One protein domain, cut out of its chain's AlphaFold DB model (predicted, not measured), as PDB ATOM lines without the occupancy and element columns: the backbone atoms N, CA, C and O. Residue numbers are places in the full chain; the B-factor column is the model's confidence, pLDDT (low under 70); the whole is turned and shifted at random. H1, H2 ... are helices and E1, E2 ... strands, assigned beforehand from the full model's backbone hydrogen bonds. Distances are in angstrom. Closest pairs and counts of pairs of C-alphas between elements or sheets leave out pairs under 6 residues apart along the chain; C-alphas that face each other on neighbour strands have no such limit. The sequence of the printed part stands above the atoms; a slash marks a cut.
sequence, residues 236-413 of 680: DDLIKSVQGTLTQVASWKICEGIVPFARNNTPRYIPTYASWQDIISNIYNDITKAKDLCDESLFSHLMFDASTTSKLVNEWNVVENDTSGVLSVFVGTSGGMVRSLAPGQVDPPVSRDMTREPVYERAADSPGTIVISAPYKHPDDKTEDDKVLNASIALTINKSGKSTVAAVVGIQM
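This is residues 236 to 413 of the 680 residues of the protein "Predicted protein" of Nematostella vectensis (UniProt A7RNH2). A twisted sheet of six strands forms the core, with the long helix H5 laid along one face and the short helix H6 slantwise over the other. At the E1 edge H3 grazes the sheet, and H2 and H4 lie farther out, while H1 packs on H5; two loops, residues 265 to 270 and residues 376 to 386, stick out. The printed part has 178 residues, with six named helices and six named strands in the order H1 E1 H2 H3 H4 H5 E2 E3 H6 E4 E5 E6, and its class is mixed, helices and strands. The sheet runs E1 E3 E2 E6 E5 E4, antiparallel throughout. The whole is compact, with a radius of gyration of the C-alphas of 17.7 A and spans of 54 by 47 by 32 A.

The sheet runs, strand beside strand, E1 (residues 245 to 249), E3 (residues 337 to 341), E2 (residues 326 to 333), E6 (residues 402 to 413), E5 (residues 388 to 399) and E4 (residues 371 to 373), with E1 and E4 as its edge strands. From edge to edge the strands' lines turn by 77 degrees. E1 and E3 are antiparallel at 163 degrees, with N 246 and O 340 at 2.8 A, within hydrogen-bond range. E2 and E3 form a hairpin, with N 331 and O 339 at 2.8 A. E2 and E6 have N 330 and O 410 at 2.9 A. E4, E5 and E6 make a meander, each strand the antiparallel neighbour of the one before; E4 and E5 are a hairpin with N 371 and O 392 at 2.8 A, and E5 and E6 are a hairpin with N 391 and O 411 at 2.9 A. H5 (residues 296 to 313) and H6 (residues 358 to 365) are on opposite faces of the sheet, giving three layers, helices on both faces of one sheet. H5 lies over E3 and E2 at a height over the sheet of 7.4 A and runs along the strands, at 11 degrees to E2 on the local plane; the closest C-alphas of H5 and E3 are those of Leu 302 and Met 337, 6.3 A apart. H6 lies over E5 at a height of 6.2 A and runs slantwise to the strands, at 34 degrees to E5 on the local plane; its closest C-alphas to E5 are those of Ala 363 and Ala 394, 5.1 A apart. H1 (residues 236 to 239) touches H5, residues 303 to 310 alone, with the closest C-alphas those of Asp 237 and Ser 307, 5.2 A apart. H3 (residues 276 to 283) only grazes the sheet with its residues 276 to 279; the closest C-alphas of H3 and E1 are those of Trp 276 and Val 249, 5.4 A apart. H4 (residues 287 to 293) is close to H3 but not clearly touching, about perpendicular at 78 degrees, with the C-alphas of Ile 283 and Ala 290 closest at 6.4 A. H2 (residues 261 to 264) is not on the sheet and is close to H3 but not clearly touching, with the C-alphas of Phe 261 and Asp 278 closest at 6.9 A. Every O i to N i+4 pair is within hydrogen-bond range in H3 and H6, against 12 of 14 in H5 and 1 of 3 in H4, where 4 of 4 O i to N i+3 pairs are; H1 and H2 are too short for an O i to N i+4 pair.

E5 is 35.9 A from first to last C-alpha, E6 33.4 A, H5 25.6 A and E2 21.2 A. C-alpha 236, where H1 begins, is at (32.160, 5.193, 4.651). H5 begins at C-alpha 296, (38.250, -2.541, 21.203). E6 ends at C-alpha 413, (57.147, 20.286, -2.349).

The C-alphas of Thr 288 and Asp 380 are the two farthest apart, at 57.5 A. The printed part has no cut. The long links are E1 to H2, H2 to H3, H5 to E2, E3 to H6 and E4 to E5. The mean pLDDT of the printed part is 82.5; residues 236 to 244, 320 to 323, 344, 346 to 349 and 386 are under 70.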
ATOM      1  N   ASP A 236      31.796   4.329   5.771       68.88
ATOM      2  CA  ASP A 236      32.160   5.193   4.651       68.88
ATOM      3  C   ASP A 236      33.384   6.053   4.986       68.88
ATOM      4  O   ASP A 236      34.124   6.438   4.090       68.88
ATOM      5  N   ASP A 237      33.663   6.313   6.266       68.88
ATOM      6  CA  ASP A 237      34.832   7.095   6.667       68.88
ATOM      7  C   ASP A 237      36.151   6.350   6.428       68.88
ATOM      8  O   ASP A 237      37.156   7.003   6.145       68.88
ATOM      9  N   LEU A 238      36.150   5.010   6.456       67.75
ATOM     10  CA  LEU A 238      37.310   4.186   6.089       67.75
ATOM     11  C   LEU A 238      37.499   4.067   4.569       67.75
ATOM     12  O   LEU A 238      38.619   3.861   4.110       67.75
ATOM     13  N   ILE A 239      36.409   4.167   3.803       68.31
ATOM     14  CA  ILE A 239      36.389   3.946   2.346       68.31
ATOM     15  C   ILE A 239      36.534   5.260   1.569       68.31
ATOM     16  O   ILE A 239      36.932   5.234   0.409       68.31
ATOM     17  N   LYS A 240      36.219   6.410   2.184       63.38
ATOM     18  CA  LYS A 240      36.259   7.730   1.541       63.38
ATOM     19  C   LYS A 240      37.619   8.000   0.902       63.38
ATOM     20  O   LYS A 240      38.565   8.412   1.575       63.38
ATOM     21  N   SER A 241      37.651   7.830  -0.415       57.38
ATOM     22  CA  SER A 241      38.749   8.191  -1.292       57.38
ATOM     23  C   SER A 241      38.258   9.202  -2.328       57.38
ATOM     24  O   SER A 241      37.374   8.893  -3.128       57.38
ATOM     25  N   VAL A 242      38.839  10.399  -2.337       59.91
ATOM     26  CA  VAL A 242      38.821  11.283  -3.513       59.91
ATOM     27  C   VAL A 242      39.800  10.708  -4.549       59.91
ATOM     28  O   VAL A 242      40.734   9.987  -4.189       59.91
ATOM     29  N   GLN A 243      39.592  10.960  -5.840       59.50
ATOM     30  CA  GLN A 243      40.484  10.480  -6.901       59.50
ATOM     31  C   GLN A 243      41.941  10.906  -6.611       59.50
ATOM     32  O   GLN A 243      42.198  12.080  -6.366       59.50
ATOM     33  N   GLY A 244      42.881   9.953  -6.567       62.19
ATOM     34  CA  GLY A 244      44.287  10.214  -6.202       62.19
ATOM     35  C   GLY A 244      44.600  10.197  -4.696       62.19
ATOM     36  O   GLY A 244      45.750  10.420  -4.314       62.19
ATOM     37  N   THR A 245      43.617   9.913  -3.832       76.69
ATOM     38  CA  THR A 245      43.862   9.704  -2.394       76.69
ATOM     39  C   THR A 245      44.186   8.250  -2.088       76.69
ATOM     40  O   THR A 245      43.504   7.322  -2.526       76.69
ATOM     41  N   LEU A 246      45.218   8.059  -1.278       81.44
ATOM     42  CA  LEU A 246      45.641   6.772  -0.771       81.44
ATOM     43  C   LEU A 246      45.367   6.712   0.727       81.44
ATOM     44  O   LEU A 246      45.779   7.589   1.483       81.44
ATOM     45  N   THR A 247      44.678   5.654   1.146       84.38
ATOM     46  CA  THR A 247      44.409   5.353   2.551       84.38
ATOM     47  C   THR A 247      45.162   4.093   2.948       84.38
ATOM     48  O   THR A 247      45.102   3.078   2.252       84.38
ATOM     49  N   GLN A 248      45.877   4.152   4.067       86.94
ATOM     50  CA  GLN A 248      46.621   3.031   4.628       86.94
ATOM     51  C   GLN A 248      46.417   2.962   6.144       86.94
ATOM     52  O   GLN A 248      46.123   3.956   6.804       86.94
ATOM     53  N   VAL A 249      46.573   1.759   6.693       88.50
ATOM     54  CA  VAL A 249      46.509   1.494   8.135       88.50
ATOM     55  C   VAL A 249      47.824   0.862   8.551       88.50
ATOM     56  O   VAL A 249      48.287  -0.058   7.874       88.50
ATOM     57  N   ALA A 250      48.399   1.315   9.658       87.75
ATOM     58  CA  ALA A 250      49.669   0.849  10.188       87.75
ATOM     59  C   ALA A 250      49.724  -0.680  10.341       87.75
ATOM     60  O   ALA A 250      48.720  -1.385  10.479       87.75
ATOM     61  N   SER A 251      50.934  -1.222  10.273       86.38
ATOM     62  CA  SER A 251      51.228  -2.647  10.417       86.38
ATOM     63  C   SER A 251      51.211  -3.071  11.893       86.38
ATOM     64  O   SER A 251      52.209  -3.542  12.434       86.38
ATOM     65  N   TRP A 252      50.074  -2.890  12.567       87.50
ATOM     66  CA  TRP A 252      49.896  -3.202  13.989       87.50
ATOM     67  C   TRP A 252      48.915  -4.362  14.209       87.50
ATOM     68  O   TRP A 252      48.089  -4.679  13.352       87.50
ATOM     69  N   LYS A 253      48.970  -4.984  15.395       86.25
ATOM     70  CA  LYS A 253      48.026  -6.031  15.837       86.25
ATOM     71  C   LYS A 253      46.677  -5.433  16.259       86.25
ATOM     72  O   LYS A 253      46.280  -5.556  17.405       86.25
ATOM     73  N   ILE A 254      45.996  -4.750  15.340       86.81
ATOM     74  CA  ILE A 254      44.678  -4.149  15.612       86.81
ATOM     75  C   ILE A 254      43.601  -5.238  15.643       86.81
ATOM     76  O   ILE A 254      42.773  -5.267  16.548       86.81
ATOM     77  N   CYS A 255      43.633  -6.149  14.666       87.44
ATOM     78  CA  CYS A 255      42.663  -7.232  14.522       87.44
ATOM     79  C   CYS A 255      43.361  -8.590  14.462       87.44
ATOM     80  O   CYS A 255      43.843  -8.995  13.404       87.44
ATOM     81  N   GLU A 256      43.432  -9.287  15.596       84.00
ATOM     82  CA  GLU A 256      44.052 -10.616  15.681       84.00
ATOM     83  C   GLU A 256      43.198 -11.706  15.024       84.00
ATOM     84  O   GLU A 256      43.741 -12.668  14.479       84.00
ATOM     85  N   GLY A 257      41.871 -11.533  15.019       83.88
ATOM     86  CA  GLY A 257      40.933 -12.474  14.406       83.88
ATOM     87  C   GLY A 257      40.943 -12.460  12.873       83.88
ATOM     88  O   GLY A 257      40.350 -13.340  12.253       83.88
ATOM     89  N   ILE A 258      41.617 -11.486  12.249       86.06
ATOM     90  CA  ILE A 258      41.680 -11.340  10.791       86.06
ATOM     91  C   ILE A 258      42.991 -11.924  10.270       86.06
ATOM     92  O   ILE A 258      44.085 -11.501  10.647       86.06
ATOM     93  N   VAL A 259      42.886 -12.876   9.343       85.25
ATOM     94  CA  VAL A 259      44.043 -13.408   8.619       85.25
ATOM     95  C   VAL A 259      44.399 -12.432   7.489       85.25
ATOM     96  O   VAL A 259      43.587 -12.260   6.582       85.25
ATOM     97  N   PRO A 260      45.584 -11.794   7.505       86.62
ATOM     98  CA  PRO A 260      45.971 -10.845   6.463       86.62
ATOM     99  C   PRO A 260      46.190 -11.557   5.129       86.62
ATOM    100  O   PRO A 260      46.849 -12.599   5.108       86.62
ATOM    101  N   PHE A 261      45.763 -10.963   4.011       85.00
ATOM    102  CA  PHE A 261      46.009 -11.532   2.677       85.00
ATOM    103  C   PHE A 261      47.503 -11.781   2.400       85.00
ATOM    104  O   PHE A 261      47.887 -12.809   1.841       85.00
ATOM    105  N   ALA A 262      48.369 -10.883   2.886       82.75
ATOM    106  CA  ALA A 262      49.822 -11.004   2.764       82.75
ATOM    107  C   ALA A 262      50.387 -12.306   3.367       82.75
ATOM    108  O   ALA A 262      51.446 -12.765   2.943       82.75
ATOM    109  N   ARG A 263      49.673 -12.940   4.312       86.06
ATOM    110  CA  ARG A 263      50.115 -14.168   4.986       86.06
ATOM    111  C   ARG A 263      50.291 -15.356   4.038       86.06
ATOM    112  O   ARG A 263      51.072 -16.245   4.355       86.06
ATOM    113  N   ASN A 264      49.628 -15.353   2.883       84.69
ATOM    114  CA  ASN A 264      49.788 -16.408   1.879       84.69
ATOM    115  C   ASN A 264      51.182 -16.402   1.231       84.69
ATOM    116  O   ASN A 264      51.672 -17.457   0.841       84.69
ATOM    117  N   ASN A 265      51.824 -15.232   1.153       85.12
ATOM    118  CA  ASN A 265      53.096 -15.050   0.447       85.12
ATOM    119  C   ASN A 265      54.284 -14.822   1.393       85.12
ATOM    120  O   ASN A 265      55.433 -14.897   0.966       85.12
ATOM    121  N   THR A 266      54.036 -14.532   2.671       82.81
ATOM    122  CA  THR A 266      55.096 -14.271   3.653       82.81
ATOM    123  C   THR A 266      55.426 -15.514   4.486       82.81
ATOM    124  O   THR A 266      54.505 -16.159   4.993       82.81
ATOM    125  N   PRO A 267      56.714 -15.812   4.733       82.06
ATOM    126  CA  PRO A 267      57.127 -16.846   5.677       82.06
ATOM    127  C   PRO A 267      56.522 -16.669   7.078       82.06
ATOM    128  O   PRO A 267      56.376 -15.552   7.569       82.06
ATOM    129  N   ARG A 268      56.246 -17.782   7.772       80.25
ATOM    130  CA  ARG A 268      55.565 -17.792   9.086       80.25
ATOM    131  C   ARG A 268      56.310 -17.043  10.199       80.25
ATOM    132  O   ARG A 268      55.680 -16.595  11.152       80.25
ATOM    133  N   TYR A 269      57.634 -16.932  10.103       77.69
ATOM    134  CA  TYR A 269      58.445 -16.215  11.087       77.69
ATOM    135  C   TYR A 269      58.400 -14.689  10.899       77.69
ATOM    136  O   TYR A 269      58.809 -13.962  11.799       77.69
ATOM    137  N   ILE A 270      57.877 -14.189   9.774       82.94
ATOM    138  CA  ILE A 270      57.688 -12.757   9.547       82.94
ATOM    139  C   ILE A 270      56.279 -12.373  10.016       82.94
ATOM    140  O   ILE A 270      55.285 -12.895   9.501       82.94
ATOM    141  N   PRO A 271      56.156 -11.468  10.998       83.12
ATOM    142  CA  PRO A 271      54.860 -11.023  11.480       83.12
ATOM    143  C   PRO A 271      54.144 -10.213  10.392       83.12
ATOM    144  O   PRO A 271      54.683  -9.251   9.849       83.12
ATOM    145  N   THR A 272      52.908 -10.604  10.085       85.81
ATOM    146  CA  THR A 272      52.032  -9.924   9.120       85.81
ATOM    147  C   THR A 272      50.762  -9.430   9.788       85.81
ATOM    148  O   THR A 272      50.200 -10.124  10.638       85.81
ATOM    149  N   TYR A 273      50.290  -8.259   9.360       87.56
ATOM    150  CA  TYR A 273      49.164  -7.550   9.969       87.56
ATOM    151  C   TYR A 273      48.114  -7.157   8.932       87.56
ATOM    152  O   TYR A 273      48.458  -6.829   7.790       87.56
ATOM    153  N   ALA A 274      46.847  -7.166   9.353       85.50
ATOM    154  CA  ALA A 274      45.695  -6.880   8.502       85.50
ATOM    155  C   ALA A 274      45.813  -5.480   7.889       85.50
ATOM    156  O   ALA A 274      46.073  -4.510   8.595       85.50
ATOM    157  N   SER A 275      45.705  -5.385   6.566       85.19
ATOM    158  CA  SER A 275      45.638  -4.120   5.834       85.19
ATOM    159  C   SER A 275      44.260  -3.471   5.973       85.19
ATOM    160  O   SER A 275      43.306  -4.094   6.436       85.19
ATOM    161  N   TRP A 276      44.132  -2.222   5.519       81.06
ATOM    162  CA  TRP A 276      42.843  -1.528   5.500       81.06
ATOM    163  C   TRP A 276      41.773  -2.316   4.709       81.06
ATOM    164  O   TRP A 276      40.627  -2.404   5.140       81.06
ATOM    165  N   GLN A 277      42.165  -2.975   3.613       83.62
ATOM    166  CA  GLN A 277      41.288  -3.809   2.780       83.62
ATOM    167  C   GLN A 277      40.851  -5.087   3.506       83.62
ATOM    168  O   GLN A 277      39.686  -5.484   3.428       83.62
ATOM    169  N   ASP A 278      41.768  -5.716   4.247       84.94
ATOM    170  CA  ASP A 278      41.470  -6.911   5.047       84.94
ATOM    171  C   ASP A 278      40.450  -6.583   6.150       84.94
ATOM    172  O   ASP A 278      39.505  -7.336   6.375       84.94
ATOM    173  N   ILE A 279      40.609  -5.430   6.811       84.06
ATOM    174  CA  ILE A 279      39.693  -4.960   7.861       84.06
ATOM    175  C   ILE A 279      38.302  -4.706   7.270       84.06
ATOM    176  O   ILE A 279      37.303  -5.204   7.789       84.06
ATOM    177  N   ILE A 280      38.224  -3.982   6.151       81.00
ATOM    178  CA  ILE A 280      36.940  -3.630   5.537       81.00
ATOM    179  C   ILE A 280      36.219  -4.858   5.003       81.00
ATOM    180  O   ILE A 280      35.037  -5.012   5.282       81.00
ATOM    181  N   SER A 281      36.896  -5.751   4.281       82.31
ATOM    182  CA  SER A 281      36.253  -6.939   3.698       82.31
ATOM    183  C   SER A 281      35.597  -7.849   4.746       82.31
ATOM    184  O   SER A 281      34.528  -8.402   4.485       82.31
ATOM    185  N   ASN A 282      36.173  -7.956   5.947       81.50
ATOM    186  CA  ASN A 282      35.627  -8.774   7.034       81.50
ATOM    187  C   ASN A 282      34.531  -8.064   7.850       81.50
ATOM    188  O   ASN A 282      33.631  -8.724   8.372       81.50
ATOM    189  N   ILE A 283      34.582  -6.733   7.945       77.88
ATOM    190  CA  ILE A 283      33.672  -5.922   8.776       77.88
ATOM    191  C   ILE A 283      32.555  -5.262   7.930       77.88
ATOM    192  O   ILE A 283      31.601  -4.709   8.471       77.88
ATOM    193  N   TYR A 284      32.602  -5.388   6.595       72.81
ATOM    194  CA  TYR A 284      31.732  -4.694   5.629       72.81
ATOM    195  C   TYR A 284      30.227  -4.791   5.929       72.81
ATOM    196  O   TYR A 284      29.494  -3.812   5.772       72.81
ATOM    197  N   ASN A 285      29.768  -5.973   6.348       72.25
ATOM    198  CA  ASN A 285      28.348  -6.253   6.571       72.25
ATOM    199  C   ASN A 285      27.870  -5.893   7.983       72.25
ATOM    200  O   ASN A 285      26.685  -5.628   8.161       72.25
ATOM    201  N   ASP A 286      28.754  -5.919   8.983       73.50
ATOM    202  CA  ASP A 286      28.382  -5.718  10.383       73.50
ATOM    203  C   ASP A 286      29.577  -5.217  11.207       73.50
ATOM    204  O   ASP A 286      30.506  -5.969  11.512       73.50
ATOM    205  N   ILE A 287      29.524  -3.940  11.595       73.31
ATOM    206  CA  ILE A 287      30.554  -3.274  12.404       73.31
ATOM    207  C   ILE A 287      30.636  -3.885  13.810       73.31
ATOM    208  O   ILE A 287      31.695  -3.852  14.432       73.31
ATOM    209  N   THR A 288      29.564  -4.504  14.315       74.69
ATOM    210  CA  THR A 288      29.582  -5.103  15.657       74.69
ATOM    211  C   THR A 288      30.518  -6.307  15.756       74.69
ATOM    212  O   THR A 288      31.104  -6.520  16.818       74.69
ATOM    213  N   LYS A 289      30.783  -6.999  14.638       78.00
ATOM    214  CA  LYS A 289      31.781  -8.082  14.550       78.00
ATOM    215  C   LYS A 289      33.209  -7.618  14.818       78.00
ATOM    216  O   LYS A 289      34.064  -8.437  15.142       78.00
ATOM    217  N   ALA A 290      33.478  -6.315  14.718       77.25
ATOM    218  CA  ALA A 290      34.779  -5.760  15.071       77.25
ATOM    219  C   ALA A 290      35.130  -5.994  16.549       77.25
ATOM    220  O   ALA A 290      36.307  -6.131  16.859       77.25
ATOM    221  N   LYS A 291      34.136  -6.099  17.446       77.00
ATOM    222  CA  LYS A 291      34.371  -6.390  18.872       77.00
ATOM    223  C   LYS A 291      34.958  -7.780  19.113       77.00
ATOM    224  O   LYS A 291      35.726  -7.950  20.050       77.00
ATOM    225  N   ASP A 292      34.606  -8.749  18.270       83.25
ATOM    226  CA  ASP A 292      35.076 -10.132  18.403       83.25
ATOM    227  C   ASP A 292      36.410 -10.361  17.676       83.25
ATOM    228  O   ASP A 292      37.185 -11.241  18.040       83.25
ATOM    229  N   LEU A 293      36.679  -9.582  16.621       85.75
ATOM    230  CA  LEU A 293      37.841  -9.763  15.743       85.75
ATOM    231  C   LEU A 293      39.015  -8.827  16.061       85.75
ATOM    232  O   LEU A 293      40.148  -9.125  15.663       85.75
ATOM    233  N   CYS A 294      38.758  -7.700  16.730       87.38
ATOM    234  CA  CYS A 294      39.718  -6.621  16.942       87.38
ATOM    235  C   CYS A 294      39.795  -6.157  18.397       87.38
ATOM    236  O   CYS A 294      38.846  -6.296  19.164       87.38
ATOM    237  N   ASP A 295      40.928  -5.552  18.760       88.81
ATOM    238  CA  ASP A 295      41.083  -4.861  20.039       88.81
ATOM    239  C   ASP A 295      40.168  -3.629  20.073       88.81
ATOM    240  O   ASP A 295      40.294  -2.715  19.253       88.81
ATOM    241  N   GLU A 296      39.254  -3.596  21.041       85.19
ATOM    242  CA  GLU A 296      38.250  -2.541  21.203       85.19
ATOM    243  C   GLU A 296      38.876  -1.140  21.319       85.19
ATOM    244  O   GLU A 296      38.365  -0.166  20.757       85.19
ATOM    245  N   SER A 297      40.003  -1.018  22.022       84.88
ATOM    246  CA  SER A 297      40.657   0.262  22.290       84.88
ATOM    247  C   SER A 297      41.433   0.795  21.086       84.88
ATOM    248  O   SER A 297      41.398   1.994  20.807       84.88
ATOM    249  N   LEU A 298      42.110  -0.084  20.343       87.56
ATOM    250  CA  LEU A 298      42.859   0.300  19.145       87.56
ATOM    251  C   LEU A 298      41.926   0.549  17.967       87.56
ATOM    252  O   LEU A 298      42.106   1.518  17.233       87.56
ATOM    253  N   PHE A 299      40.906  -0.294  17.813       87.50
ATOM    254  CA  PHE A 299      39.934  -0.149  16.742       87.50
ATOM    255  C   PHE A 299      39.097   1.125  16.906       87.50
ATOM    256  O   PHE A 299      38.906   1.854  15.936       87.50
ATOM    257  N   SER A 300      38.656   1.459  18.125       86.50
ATOM    258  CA  SER A 300      37.933   2.718  18.375       86.50
ATOM    259  C   SER A 300      38.784   3.959  18.086       86.50
ATOM    260  O   SER A 300      38.282   4.912  17.492       86.50
ATOM    261  N   HIS A 301      40.077   3.941  18.432       88.38
ATOM    262  CA  HIS A 301      41.008   5.017  18.078       88.38
ATOM    263  C   HIS A 301      41.165   5.145  16.556       88.38
ATOM    264  O   HIS A 301      41.015   6.239  16.018       88.38
ATOM    265  N   LEU A 302      41.360   4.027  15.849       88.50
ATOM    266  CA  LEU A 302      41.458   4.022  14.390       88.50
ATOM    267  C   LEU A 302      40.188   4.579  13.724       88.50
ATOM    268  O   LEU A 302      40.276   5.350  12.771       88.50
ATOM    269  N   MET A 303      39.006   4.214  14.226       85.88
ATOM    270  CA  MET A 303      37.726   4.703  13.699       85.88
ATOM    271  C   MET A 303      37.526   6.201  13.945       85.88
ATOM    272  O   MET A 303      37.036   6.909  13.061       85.88
ATOM    273  N   PHE A 304      37.934   6.699  15.115       87.81
ATOM    274  CA  PHE A 304      37.943   8.130  15.408       87.81
ATOM    275  C   PHE A 304      38.864   8.893  14.443       87.81
ATOM    276  O   PHE A 304      38.460   9.902  13.850       87.81
ATOM    277  N   ASP A 305      40.074   8.374  14.232       89.44
ATOM    278  CA  ASP A 305      41.048   8.950  13.308       89.44
ATOM    279  C   ASP A 305      40.519   8.932  11.875       89.44
ATOM    280  O   ASP A 305      40.619   9.935  11.166       89.44
ATOM    281  N   ALA A 306      39.880   7.839  11.451       86.88
ATOM    282  CA  ALA A 306      39.263   7.732  10.137       86.88
ATOM    283  C   ALA A 306      38.157   8.777   9.933       86.88
ATOM    284  O   ALA A 306      38.143   9.439   8.898       86.88
ATOM    285  N   SER A 307      37.276   8.985  10.915       86.12
ATOM    286  CA  SER A 307      36.193   9.974  10.809       86.12
ATOM    287  C   SER A 307      36.703  11.421  10.797       86.12
ATOM    288  O   SER A 307      36.157  12.284  10.109       86.12
ATOM    289  N   THR A 308      37.784  11.700  11.526       87.38
ATOM    290  CA  THR A 308      38.391  13.038  11.566       87.38
ATOM    291  C   THR A 308      39.154  13.334  10.278       87.38
ATOM    292  O   THR A 308      38.942  14.364   9.639       87.38
ATOM    293  N   THR A 309      39.999  12.397   9.847       88.25
ATOM    294  CA  THR A 309      40.797  12.537   8.624       88.25
ATOM    295  C   THR A 309      39.943  12.496   7.355       88.25
ATOM    296  O   THR A 309      40.351  13.056   6.343       88.25
ATOM    297  N   SER A 310      38.735  11.914   7.387       85.25
ATOM    298  CA  SER A 310      37.819  11.946   6.238       85.25
ATOM    299  C   SER A 310      37.262  13.334   5.937       85.25
ATOM    300  O   SER A 310      37.018  13.645   4.774       85.25
ATOM    301  N   LYS A 311      37.099  14.184   6.957       84.81
ATOM    302  CA  LYS A 311      36.705  15.589   6.775       84.81
ATOM    303  C   LYS A 311      37.841  16.394   6.154       84.81
ATOM    304  O   LYS A 311      37.598  17.147   5.219       84.81
ATOM    305  N   LEU A 312      39.070  16.154   6.620       85.00
ATOM    306  CA  LEU A 312      40.278  16.818   6.129       85.00
ATOM    307  C   LEU A 312      40.517  16.570   4.632       85.00
ATOM    308  O   LEU A 312      40.880  17.487   3.907       85.00
ATOM    309  N   VAL A 313      40.261  15.349   4.151       81.94
ATOM    310  CA  VAL A 313      40.432  15.006   2.728       81.94
ATOM    311  C   VAL A 313      39.576  15.879   1.800       81.94
ATOM    312  O   VAL A 313      39.991  16.136   0.676       81.94
ATOM    313  N   ASN A 314      38.419  16.369   2.254       81.81
ATOM    314  CA  ASN A 314      37.571  17.246   1.441       81.81
ATOM    315  C   ASN A 314      38.114  18.680   1.333       81.81
ATOM    316  O   ASN A 314      37.692  19.419   0.449       81.81
ATOM    317  N   GLU A 315      39.008  19.083   2.237       84.12
ATOM    318  CA  GLU A 315      39.635  20.410   2.233       84.12
ATOM    319  C   GLU A 315      40.921  20.441   1.399       84.12
ATOM    320  O   GLU A 315      41.419  21.513   1.058       84.12
ATOM    321  N   TRP A 316      41.473  19.276   1.050       85.12
ATOM    322  CA  TRP A 316      42.678  19.186   0.236       85.12
ATOM    323  C   TRP A 316      42.393  19.539  -1.225       85.12
ATOM    324  O   TRP A 316      41.583  18.896  -1.888       85.12
ATOM    325  N   ASN A 317      43.118  20.532  -1.738       79.06
ATOM    326  CA  ASN A 317      43.030  20.990  -3.121       79.06
ATOM    327  C   ASN A 317      44.426  21.021  -3.759       79.06
ATOM    328  O   ASN A 317      44.973  22.091  -4.009       79.06
ATOM    329  N   VAL A 318      45.026  19.842  -3.956       75.06
ATOM    330  CA  VAL A 318      46.308  19.704  -4.667       75.06
ATOM    331  C   VAL A 318      46.060  19.158  -6.060       75.06
ATOM    332  O   VAL A 318      45.345  18.170  -6.235       75.06
ATOM    333  N   VAL A 319      46.660  19.819  -7.044       74.69
ATOM    334  CA  VAL A 319      46.534  19.514  -8.470       74.69
ATOM    335  C   VAL A 319      47.914  19.134  -9.009       74.69
ATOM    336  O   VAL A 319      48.921  19.649  -8.539       74.69
ATOM    337  N   GLU A 320      47.973  18.249 -10.007       65.31
ATOM    338  CA  GLU A 320      49.229  17.730 -10.588       65.31
ATOM    339  C   GLU A 320      50.180  18.836 -11.101       65.31
ATOM    340  O   GLU A 320      51.396  18.701 -11.006       65.31
ATOM    341  N   ASN A 321      49.632  19.960 -11.578       63.47
ATOM    342  CA  ASN A 321      50.376  21.142 -12.028       63.47
ATOM    343  C   ASN A 321      50.080  22.360 -11.141       63.47
ATOM    344  O   ASN A 321      49.640  23.405 -11.628       63.47
ATOM    345  N   ASP A 322      50.262  22.219  -9.831       66.00
ATOM    346  CA  ASP A 322      50.097  23.341  -8.915       66.00
ATOM    347  C   ASP A 322      51.220  24.382  -9.092       66.00
ATOM    348  O   ASP A 322      52.412  24.080  -8.997       66.00
ATOM    349  N   THR A 323      50.834  25.641  -9.313       65.94
ATOM    350  CA  THR A 323      51.749  26.792  -9.360       65.94
ATOM    351  C   THR A 323      52.423  27.074  -8.018       65.94
ATOM    352  O   THR A 323      53.443  27.756  -7.985       65.94
ATOM    353  N   SER A 324      51.870  26.557  -6.914       71.00
ATOM    354  CA  SER A 324      52.446  26.690  -5.574       71.00
ATOM    355  C   SER A 324      53.677  25.796  -5.347       71.00
ATOM    356  O   SER A 324      54.416  25.998  -4.384       71.00
ATOM    357  N   GLY A 325      53.914  24.812  -6.228       78.88
ATOM    358  CA  GLY A 325      55.027  23.864  -6.126       78.88
ATOM    359  C   GLY A 325      54.818  22.717  -5.126       78.88
ATOM    360  O   GLY A 325      55.764  21.970  -4.860       78.88
ATOM    361  N   VAL A 326      53.605  22.549  -4.586       86.19
ATOM    362  CA  VAL A 326      53.215  21.407  -3.743       86.19
ATOM    363  C   VAL A 326      52.915  20.180  -4.613       86.19
ATOM    364  O   VAL A 326      52.130  20.249  -5.552       86.19
ATOM    365  N   LEU A 327      53.538  19.046  -4.285       86.19
ATOM    366  CA  LEU A 327      53.408  17.770  -4.998       86.19
ATOM    367  C   LEU A 327      52.424  16.815  -4.320       86.19
ATOM    368  O   LEU A 327      51.632  16.153  -4.986       86.19
ATOM    369  N   SER A 328      52.489  16.713  -2.993       88.94
ATOM    370  CA  SER A 328      51.608  15.828  -2.235       88.94
ATOM    371  C   SER A 328      51.335  16.355  -0.831       88.94
ATOM    372  O   SER A 328      52.111  17.131  -0.271       88.94
ATOM    373  N   VAL A 329      50.211  15.926  -0.265       90.38
ATOM    374  CA  VAL A 329      49.796  16.201   1.119       90.38
ATOM    375  C   VAL A 329      49.621  14.873   1.824       90.38
ATOM    376  O   VAL A 329      49.095  13.928   1.232       90.38
ATOM    377  N   PHE A 330      50.000  14.787   3.091       91.69
ATOM    378  CA  PHE A 330      49.786  13.584   3.881       91.69
ATOM    379  C   PHE A 330      49.448  13.898   5.337       91.69
ATOM    380  O   PHE A 330      49.808  14.936   5.895       91.69
ATOM    381  N   VAL A 331      48.753  12.956   5.969       92.44
ATOM    382  CA  VAL A 331      48.473  12.942   7.401       92.44
ATOM    383  C   VAL A 331      48.699  11.541   7.948       92.44
ATOM    384  O   VAL A 331      48.145  10.566   7.441       92.44
ATOM    385  N   GLY A 332      49.506  11.456   8.998       92.81
ATOM    386  CA  GLY A 332      49.692  10.256   9.803       92.81
ATOM    387  C   GLY A 332      49.169  10.496  11.200       92.81
ATOM    388  O   GLY A 332      49.530  11.471  11.851       92.81
ATOM    389  N   THR A 333      48.331   9.603  11.686       91.69
ATOM    390  CA  THR A 333      47.729   9.705  13.018       91.69
ATOM    391  C   THR A 333      48.417   8.765  14.000       91.69
ATOM    392  O   THR A 333      49.025   7.765  13.616       91.69
ATOM    393  N   SER A 334      48.327   9.081  15.290       88.81
ATOM    394  CA  SER A 334      48.843   8.221  16.362       88.81
ATOM    395  C   SER A 334      48.040   6.922  16.547       88.81
ATOM    396  O   SER A 334      48.559   5.983  17.147       88.81
ATOM    397  N   GLY A 335      46.813   6.824  16.015       87.69
ATOM    398  CA  GLY A 335      46.036   5.582  15.940       87.69
ATOM    399  C   GLY A 335      46.356   4.714  14.720       87.69
ATOM    400  O   GLY A 335      45.756   3.653  14.551       87.69
ATOM    401  N   GLY A 336      47.334   5.113  13.897       87.94
ATOM    402  CA  GLY A 336      47.854   4.302  12.797       87.94
ATOM    403  C   GLY A 336      47.113   4.483  11.473       87.94
ATOM    404  O   GLY A 336      47.373   3.736  10.535       87.94
ATOM    405  N   MET A 337      46.210   5.459  11.361       89.31
ATOM    406  CA  MET A 337      45.625   5.859  10.079       89.31
ATOM    407  C   MET A 337      46.596   6.763   9.317       89.31
ATOM    408  O   MET A 337      47.098   7.743   9.876       89.31
ATOM    409  N   VAL A 338      46.805   6.465   8.037       91.06
ATOM    410  CA  VAL A 338      47.602   7.272   7.111       91.06
ATOM    411  C   VAL A 338      46.743   7.619   5.901       91.06
ATOM    412  O   VAL A 338      46.121   6.740   5.299       91.06
ATOM    413  N   ARG A 339      46.703   8.901   5.533       89.19
ATOM    414  CA  ARG A 339      46.111   9.354   4.271       89.19
ATOM    415  C   ARG A 339      47.087  10.235   3.524       89.19
ATOM    416  O   ARG A 339      47.726  11.084   4.137       89.19
ATOM    417  N   SER A 340      47.143  10.086   2.211       88.88
ATOM    418  CA  SER A 340      47.915  10.974   1.349       88.88
ATOM    419  C   SER A 340      47.164  11.288   0.064       88.88
ATOM    420  O   SER A 340      46.460  10.433  -0.466       88.88
ATOM    421  N   LEU A 341      47.330  12.502  -0.446       87.62
ATOM    422  CA  LEU A 341      46.880  12.930  -1.765       87.62
ATOM    423  C   LEU A 341      48.117  13.273  -2.588       87.62
ATOM    424  O   LEU A 341      48.846  14.198  -2.236       87.62
ATOM    425  N   ALA A 342      48.355  12.508  -3.649       83.62
ATOM    426  CA  ALA A 342      49.527  12.645  -4.507       83.62
ATOM    427  C   ALA A 342      49.120  12.452  -5.979       83.62
ATOM    428  O   ALA A 342      49.289  11.364  -6.536       83.62
ATOM    429  N   PRO A 343      48.500  13.464  -6.610       78.62
ATOM    430  CA  PRO A 343      48.120  13.369  -8.016       78.62
ATOM    431  C   PRO A 343      49.374  13.207  -8.893       78.62
ATOM    432  O   PRO A 343      50.338  13.950  -8.741       78.62
ATOM    433  N   GLY A 344      49.376  12.220  -9.794       69.56
ATOM    434  CA  GLY A 344      50.475  11.985 -10.744       69.56
ATOM    435  C   GLY A 344      51.673  11.177 -10.216       69.56
ATOM    436  O   GLY A 344      52.556  10.833 -10.999       69.56
ATOM    437  N   GLN A 345      51.717  10.810  -8.926       70.75
ATOM    438  CA  GLN A 345      52.770   9.936  -8.381       70.75
ATOM    439  C   GLN A 345      52.360   8.455  -8.430       70.75
ATOM    440  O   GLN A 345      51.260   8.088  -8.019       70.75
ATOM    441  N   VAL A 346      53.256   7.598  -8.938       59.41
ATOM    442  CA  VAL A 346      53.048   6.136  -9.001       59.41
ATOM    443  C   VAL A 346      53.294   5.486  -7.639       59.41
ATOM    444  O   VAL A 346      52.555   4.581  -7.249       59.41
ATOM    445  N   ASP A 347      54.300   5.973  -6.911       64.25
ATOM    446  CA  ASP A 347      54.655   5.469  -5.590       64.25
ATOM    447  C   ASP A 347      54.018   6.310  -4.479       64.25
ATOM    448  O   ASP A 347      53.941   7.537  -4.588       64.25
ATOM    449  N   PRO A 348      53.563   5.668  -3.389       66.50
ATOM    450  CA  PRO A 348      53.018   6.382  -2.252       66.50
ATOM    451  C   PRO A 348      54.100   7.251  -1.596       66.50
ATOM    452  O   PRO A 348      55.203   6.761  -1.346       66.50
ATOM    453  N   PRO A 349      53.791   8.508  -1.238       68.00
ATOM    454  CA  PRO A 349      54.778   9.420  -0.660       68.00
ATOM    455  C   PRO A 349      55.228   8.997   0.746       68.00
ATOM    456  O   PRO A 349      56.238   9.487   1.247       68.00
ATOM    457  N   VAL A 350      54.466   8.113   1.398       79.44
ATOM    458  CA  VAL A 350      54.676   7.671   2.777       79.44
ATOM    459  C   VAL A 350      54.464   6.164   2.912       79.44
ATOM    460  O   VAL A 350      53.667   5.554   2.195       79.44
ATOM    461  N   SER A 351      55.178   5.568   3.865       84.38
ATOM    462  CA  SER A 351      55.030   4.161   4.234       84.38
ATOM    463  C   SER A 351      53.735   3.887   4.998       84.38
ATOM    464  O   SER A 351      53.112   4.778   5.581       84.38
ATOM    465  N   ARG A 352      53.380   2.601   5.061       83.19
ATOM    466  CA  ARG A 352      52.193   2.089   5.751       83.19
ATOM    467  C   ARG A 352      52.191   2.398   7.248       83.19
ATOM    468  O   ARG A 352      51.129   2.677   7.795       83.19
ATOM    469  N   ASP A 353      53.347   2.333   7.907       86.19
ATOM    470  CA  ASP A 353      53.502   2.767   9.301       86.19
ATOM    471  C   ASP A 353      54.266   4.088   9.354       86.19
ATOM    472  O   ASP A 353      55.489   4.128   9.497       86.19
ATOM    473  N   MET A 354      53.514   5.181   9.246       87.00
ATOM    474  CA  MET A 354      54.084   6.521   9.238       87.00
ATOM    475  C   MET A 354      54.737   6.896  10.575       87.00
ATOM    476  O   MET A 354      55.652   7.707  10.584       87.00
ATOM    477  N   THR A 355      54.349   6.287  11.702       84.81
ATOM    478  CA  THR A 355      54.919   6.624  13.026       84.81
ATOM    479  C   THR A 355      56.407   6.290  13.157       84.81
ATOM    480  O   THR A 355      57.063   6.741  14.097       84.81
ATOM    481  N   ARG A 356      56.940   5.497  12.218       81.31
ATOM    482  CA  ARG A 356      58.344   5.073  12.137       81.31
ATOM    483  C   ARG A 356      59.113   5.737  11.002       81.31
ATOM    484  O   ARG A 356      60.288   5.419  10.820       81.31
ATOM    485  N   GLU A 357      58.456   6.609  10.245       84.06
ATOM    486  CA  GLU A 357      59.093   7.379   9.186       84.06
ATOM    487  C   GLU A 357      59.873   8.559   9.780       84.06
ATOM    488  O   GLU A 357      59.354   9.238  10.675       84.06
ATOM    489  N   PRO A 358      61.074   8.875   9.254       80.88
ATOM    490  CA  PRO A 358      61.877  10.024   9.678       80.88
ATOM    491  C   PRO A 358      61.092  11.335   9.781       80.88
ATOM    492  O   PRO A 358      61.312  12.122  10.697       80.88
ATOM    493  N   VAL A 359      60.156  11.557   8.856       85.81
ATOM    494  CA  VAL A 359      59.331  12.771   8.791       85.81
ATOM    495  C   VAL A 359      58.401  12.882  10.005       85.81
ATOM    496  O   VAL A 359      58.306  13.944  10.615       85.81
ATOM    497  N   TYR A 360      57.755  11.783  10.406       88.00
ATOM    498  CA  TYR A 360      56.905  11.764  11.602       88.00
ATOM    499  C   TYR A 360      57.745  11.888  12.870       88.00
ATOM    500  O   TYR A 360      57.414  12.663  13.765       88.00
ATOM    501  N   GLU A 361      58.842  11.133  12.930       81.50
ATOM    502  CA  GLU A 361      59.763  11.102  14.062       81.50
ATOM    503  C   GLU A 361      60.329  12.501  14.368       81.50
ATOM    504  O   GLU A 361      60.232  12.955  15.509       81.50
ATOM    505  N   ARG A 362      60.819  13.229  13.353       81.75
ATOM    506  CA  ARG A 362      61.356  14.592  13.526       81.75
ATOM    507  C   ARG A 362      60.278  15.608  13.910       81.75
ATOM    508  O   ARG A 362      60.519  16.450  14.772       81.75
ATOM    509  N   ALA A 363      59.085  15.533  13.315       87.56
ATOM    510  CA  ALA A 363      57.986  16.433  13.666       87.56
ATOM    511  C   ALA A 363      57.504  16.220  15.111       87.56
ATOM    512  O   ALA A 363      57.216  17.184  15.819       87.56
ATOM    513  N   ALA A 364      57.432  14.965  15.565       84.88
ATOM    514  CA  ALA A 364      57.003  14.616  16.920       84.88
ATOM    515  C   ALA A 364      58.004  15.051  18.009       84.88
ATOM    516  O   ALA A 364      57.589  15.280  19.149       84.88
ATOM    517  N   ASP A 365      59.291  15.180  17.667       78.25
ATOM    518  CA  ASP A 365      60.340  15.683  18.568       78.25
ATOM    519  C   ASP A 365      60.213  17.183  18.840       78.25
ATOM    520  O   ASP A 365      60.475  17.636  19.958       78.25
ATOM    521  N   SER A 366      59.759  17.944  17.843       78.19
ATOM    522  CA  SER A 366      59.668  19.403  17.905       78.19
ATOM    523  C   SER A 366      58.218  19.870  17.704       78.19
ATOM    524  O   SER A 366      57.868  20.424  16.656       78.19
ATOM    525  N   PRO A 367      57.325  19.642  18.692       79.56
ATOM    526  CA  PRO A 367      55.923  20.012  18.563       79.56
ATOM    527  C   PRO A 367      55.757  21.530  18.455       79.56
ATOM    528  O   PRO A 367      56.293  22.285  19.266       79.56
ATOM    529  N   GLY A 368      54.962  21.968  17.478       82.44
ATOM    530  CA  GLY A 368      54.681  23.386  17.233       82.44
ATOM    531  C   GLY A 368      55.686  24.107  16.329       82.44
ATOM    532  O   GLY A 368      55.451  25.267  16.016       82.44
ATOM    533  N   THR A 369      56.750  23.441  15.872       87.19
ATOM    534  CA  THR A 369      57.656  23.972  14.838       87.19
ATOM    535  C   THR A 369      57.480  23.214  13.531       87.19
ATOM    536  O   THR A 369      57.280  21.997  13.545       87.19
ATOM    537  N   ILE A 370      57.589  23.913  12.403       91.94
ATOM    538  CA  ILE A 370      57.579  23.276  11.085       91.94
ATOM    539  C   ILE A 370      58.969  22.693  10.828       91.94
ATOM    540  O   ILE A 370      59.968  23.413  10.828       91.94
ATOM    541  N   VAL A 371      59.024  21.384  10.602       90.06
ATOM    542  CA  VAL A 371      60.251  20.662  10.276       90.06
ATOM    543  C   VAL A 371      60.315  20.445   8.774       90.06
ATOM    544  O   VAL A 371      59.488  19.725   8.211       90.06
ATOM    545  N   ILE A 372      61.313  21.050   8.140       90.50
ATOM    546  CA  ILE A 372      61.611  20.907   6.717       90.50
ATOM    547  C   ILE A 372      62.900  20.106   6.571       90.50
ATOM    548  O   ILE A 372      63.929  20.456   7.145       90.50
ATOM    549  N   SER A 373      62.848  19.028   5.797       86.56
ATOM    550  CA  SER A 373      63.983  18.135   5.572       86.56
ATOM    551  C   SER A 373      64.185  17.865   4.087       86.56
ATOM    552  O   SER A 373      63.227  17.550   3.374       86.56
ATOM    553  N   ALA A 374      65.440  17.940   3.646       85.88
ATOM    554  CA  ALA A 374      65.848  17.536   2.309       85.88
ATOM    555  C   ALA A 374      66.242  16.048   2.279       85.88
ATOM    556  O   ALA A 374      66.795  15.536   3.259       85.88
ATOM    557  N   PRO A 375      65.997  15.338   1.165       83.00
ATOM    558  CA  PRO A 375      66.477  13.977   0.992       83.00
ATOM    559  C   PRO A 375      68.007  13.979   0.930       83.00
ATOM    560  O   PRO A 375      68.616  14.833   0.286       83.00
ATOM    561  N   TYR A 376      68.637  13.009   1.593       81.19
ATOM    562  CA  TYR A 376      70.092  12.923   1.618       81.19
ATOM    563  C   TYR A 376      70.667  12.668   0.228       81.19
ATOM    564  O   TYR A 376      70.248  11.755  -0.486       81.19
ATOM    565  N   LYS A 377      71.701  13.436  -0.108       81.19
ATOM    566  CA  LYS A 377      72.466  13.290  -1.340       81.19
ATOM    567  C   LYS A 377      73.933  13.050  -1.028       81.19
ATOM    568  O   LYS A 377      74.554  13.772  -0.244       81.19
ATOM    569  N   HIS A 378      74.510  12.051  -1.690       80.50
ATOM    570  CA  HIS A 378      75.930  11.766  -1.550       80.50
ATOM    571  C   HIS A 378      76.762  12.980  -2.029       80.50
ATOM    572  O   HIS A 378      76.464  13.544  -3.084       80.50
ATOM    573  N   PRO A 379      77.825  13.397  -1.317       77.88
ATOM    574  CA  PRO A 379      78.662  14.544  -1.689       77.88
ATOM    575  C   PRO A 379      79.177  14.531  -3.138       77.88
ATOM    576  O   PRO A 379      79.218  15.580  -3.791       77.88
ATOM    577  N   ASP A 380      79.524  13.343  -3.641       78.19
ATOM    578  CA  ASP A 380      80.044  13.134  -5.001       78.19
ATOM    579  C   ASP A 380      78.960  13.020  -6.084       78.19
ATOM    580  O   ASP A 380      79.281  13.038  -7.272       78.19
ATOM    581  N   ASP A 381      77.686  12.931  -5.700       77.88
ATOM    582  CA  ASP A 381      76.573  12.833  -6.639       77.88
ATOM    583  C   ASP A 381      76.327  14.186  -7.329       77.88
ATOM    584  O   ASP A 381      76.140  15.217  -6.674       77.88
ATOM    585  N   LYS A 382      76.343  14.193  -8.663       77.25
ATOM    586  CA  LYS A 382      76.152  15.383  -9.508       77.25
ATOM    587  C   LYS A 382      74.825  15.374 -10.272       77.25
ATOM    588  O   LYS A 382      74.669  16.176 -11.182       77.25
ATOM    589  N   THR A 383      73.893  14.486  -9.928       79.56
ATOM    590  CA  THR A 383      72.549  14.463 -10.527       79.56
ATOM    591  C   THR A 383      71.851  15.816 -10.373       79.56
ATOM    592  O   THR A 383      71.948  16.449  -9.320       79.56
ATOM    593  N   GLU A 384      71.150  16.265 -11.410       74.81
ATOM    594  CA  GLU A 384      70.401  17.535 -11.432       74.81
ATOM    595  C   GLU A 384      68.884  17.304 -11.431       74.81
ATOM    596  O   GLU A 384      68.122  18.113 -11.951       74.81
ATOM    597  N   ASP A 385      68.438  16.192 -10.849       72.88
ATOM    598  CA  ASP A 385      67.013  15.875 -10.769       72.88
ATOM    599  C   ASP A 385      66.300  16.799  -9.778       72.88
ATOM    600  O   ASP A 385      66.844  17.080  -8.702       72.88
ATOM    601  N   ASP A 386      65.067  17.191 -10.116       69.81
ATOM    602  CA  ASP A 386      64.165  17.932  -9.229       69.81
ATOM    603  C   ASP A 386      64.048  17.206  -7.881       69.81
ATOM    604  O   ASP A 386      63.786  15.996  -7.823       69.81
ATOM    605  N   LYS A 387      64.281  17.934  -6.782       76.25
ATOM    606  CA  LYS A 387      64.296  17.344  -5.441       76.25
ATOM    607  C   LYS A 387      62.990  17.626  -4.719       76.25
ATOM    608  O   LYS A 387      62.474  18.739  -4.702       76.25
ATOM    609  N   VAL A 388      62.477  16.575  -4.091       84.38
ATOM    610  CA  VAL A 388      61.263  16.631  -3.283       84.38
ATOM    611  C   VAL A 388      61.658  16.869  -1.834       84.38
ATOM    612  O   VAL A 388      62.329  16.035  -1.227       84.38
ATOM    613  N   LEU A 389      61.260  18.013  -1.291       88.62
ATOM    614  CA  LEU A 389      61.443  18.381   0.107       88.62
ATOM    615  C   LEU A 389      60.220  17.956   0.917       88.62
ATOM    616  O   LEU A 389      59.087  18.107   0.457       88.62
ATOM    617  N   ASN A 390      60.444  17.482   2.142       90.12
ATOM    618  CA  ASN A 390      59.373  17.134   3.073       90.12
ATOM    619  C   ASN A 390      59.241  18.237   4.124       90.12
ATOM    620  O   ASN A 390      60.205  18.510   4.837       90.12
ATOM    621  N   ALA A 391      58.056  18.829   4.251       92.19
ATOM    622  CA  ALA A 391      57.708  19.745   5.334       92.19
ATOM    623  C   ALA A 391      56.628  19.109   6.214       92.19
ATOM    624  O   ALA A 391      55.638  18.592   5.703       92.19
ATOM    625  N   SER A 392      56.806  19.124   7.532       93.38
ATOM    626  CA  SER A 392      55.914  18.430   8.466       93.38
ATOM    627  C   SER A 392      55.777  19.151   9.800       93.38
ATOM    628  O   SER A 392      56.689  19.845  10.242       93.38
ATOM    629  N   ILE A 393      54.626  18.988  10.448       93.81
ATOM    630  CA  ILE A 393      54.334  19.556  11.766       93.81
ATOM    631  C   ILE A 393      53.517  18.566  12.601       93.81
ATOM    632  O   ILE A 393      52.579  17.931  12.113       93.81
ATOM    633  N   ALA A 394      53.877  18.433  13.880       92.31
ATOM    634  CA  ALA A 394      53.140  17.613  14.832       92.31
ATOM    635  C   ALA A 394      52.004  18.398  15.495       92.31
ATOM    636  O   ALA A 394      52.210  19.444  16.112       92.31
ATOM    637  N   LEU A 395      50.800  17.837  15.420       91.50
ATOM    638  CA  LEU A 395      49.609  18.309  16.108       91.50
ATOM    639  C   LEU A 395      49.592  17.727  17.518       91.50
ATOM    640  O   LEU A 395      49.516  16.509  17.705       91.50
ATOM    641  N   THR A 396      49.650  18.600  18.519       89.19
ATOM    642  CA  THR A 396      49.591  18.204  19.927       89.19
ATOM    643  C   THR A 396      48.241  18.538  20.534       89.19
ATOM    644  O   THR A 396      47.664  19.594  20.281       89.19
ATOM    645  N   ILE A 397      47.727  17.622  21.352       88.19
ATOM    646  CA  ILE A 397      46.503  17.826  22.123       88.19
ATOM    647  C   ILE A 397      46.889  17.927  23.589       88.19
ATOM    648  O   ILE A 397      47.539  17.034  24.134       88.19
ATOM    649  N   ASN A 398      46.451  19.009  24.230       88.56
ATOM    650  CA  ASN A 398      46.632  19.225  25.655       88.56
ATOM    651  C   ASN A 398      45.285  19.114  26.375       88.56
ATOM    652  O   ASN A 398      44.360  19.882  26.109       88.56
ATOM    653  N   LYS A 399      45.177  18.162  27.305       87.81
ATOM    654  CA  LYS A 399      44.002  17.987  28.165       87.81
ATOM    655  C   LYS A 399      44.446  17.870  29.617       87.81
ATOM    656  O   LYS A 399      45.184  16.956  29.978       87.81
ATOM    657  N   SER A 400      43.984  18.788  30.464       84.88
ATOM    658  CA  SER A 400      44.272  18.790  31.910       84.88
ATOM    659  C   SER A 400      45.775  18.769  32.249       84.88
ATOM    660  O   SER A 400      46.194  18.063  33.165       84.88
ATOM    661  N   GLY A 401      46.596  19.501  31.487       82.12
ATOM    662  CA  GLY A 401      48.051  19.562  31.682       82.12
ATOM    663  C   GLY A 401      48.822  18.352  31.141       82.12
ATOM    664  O   GLY A 401      50.031  18.268  31.335       82.12
ATOM    665  N   LYS A 402      48.143  17.418  30.462       84.69
ATOM    666  CA  LYS A 402      48.749  16.277  29.768       84.69
ATOM    667  C   LYS A 402      48.752  16.557  28.270       84.69
ATOM    668  O   LYS A 402      47.683  16.676  27.672       84.69
ATOM    669  N   SER A 403      49.945  16.655  27.690       84.56
ATOM    670  CA  SER A 403      50.146  16.859  26.255       84.56
ATOM    671  C   SER A 403      50.562  15.554  25.582       84.56
ATOM    672  O   SER A 403      51.378  14.821  26.137       84.56
ATOM    673  N   THR A 404      50.016  15.275  24.401       87.50
ATOM    674  CA  THR A 404      50.400  14.133  23.553       87.50
ATOM    675  C   THR A 404      50.325  14.515  22.076       87.50
ATOM    676  O   THR A 404      49.552  15.403  21.704       87.50
ATOM    677  N   VAL A 405      51.139  13.872  21.238       88.25
ATOM    678  CA  VAL A 405      51.096  14.038  19.778       88.25
ATOM    679  C   VAL A 405      49.932  13.217  19.226       88.25
ATOM    680  O   VAL A 405      49.897  11.999  19.371       88.25
ATOM    681  N   ALA A 406      48.969  13.885  18.595       90.38
ATOM    682  CA  ALA A 406      47.779  13.245  18.044       90.38
ATOM    683  C   ALA A 406      47.984  12.786  16.597       90.38
ATOM    684  O   ALA A 406      47.596  11.672  16.237       90.38
ATOM    685  N   ALA A 407      48.604  13.634  15.777       92.19
ATOM    686  CA  ALA A 407      48.876  13.374  14.370       92.19
ATOM    687  C   ALA A 407      50.037  14.243  13.871       92.19
ATOM    688  O   ALA A 407      50.335  15.281  14.454       92.19
ATOM    689  N   VAL A 408      50.660  13.836  12.772       93.00
ATOM    690  CA  VAL A 408      51.617  14.635  12.005       93.00
ATOM    691  C   VAL A 408      51.015  14.876  10.632       93.00
ATOM    692  O   VAL A 408      50.615  13.934   9.946       93.00
ATOM    693  N   VAL A 409      50.952  16.142  10.241       93.06
ATOM    694  CA  VAL A 409      50.557  16.556   8.893       93.06
ATOM    695  C   VAL A 409      51.782  17.069   8.162       93.06
ATOM    696  O   VAL A 409      52.688  17.638   8.776       93.06
ATOM    697  N   GLY A 410      51.824  16.864   6.855       92.56
ATOM    698  CA  GLY A 410      52.928  17.356   6.058       92.56
ATOM    699  C   GLY A 410      52.622  17.425   4.578       92.56
ATOM    700  O   GLY A 410      51.579  16.972   4.104       92.56
ATOM    701  N   ILE A 411      53.556  18.042   3.872       91.00
ATOM    702  CA  ILE A 411      53.524  18.244   2.435       91.00
ATOM    703  C   ILE A 411      54.868  17.882   1.831       91.00
ATOM    704  O   ILE A 411      55.922  18.052   2.449       91.00
ATOM    705  N   GLN A 412      54.809  17.409   0.598       89.44
ATOM    706  CA  GLN A 412      55.959  17.312  -0.277       89.44
ATOM    707  C   GLN A 412      55.917  18.464  -1.263       89.44
ATOM    708  O   GLN A 412      54.877  18.723  -1.866       89.44
ATOM    709  N   MET A 413      57.038  19.150  -1.437       88.06
ATOM    710  CA  MET A 413      57.147  20.286  -2.349       88.06
ATOM    711  C   MET A 413      58.447  20.233  -3.136       88.06
ATOM    712  O   MET A 413      59.407  19.585  -2.718       88.06
TER     713      MET A 413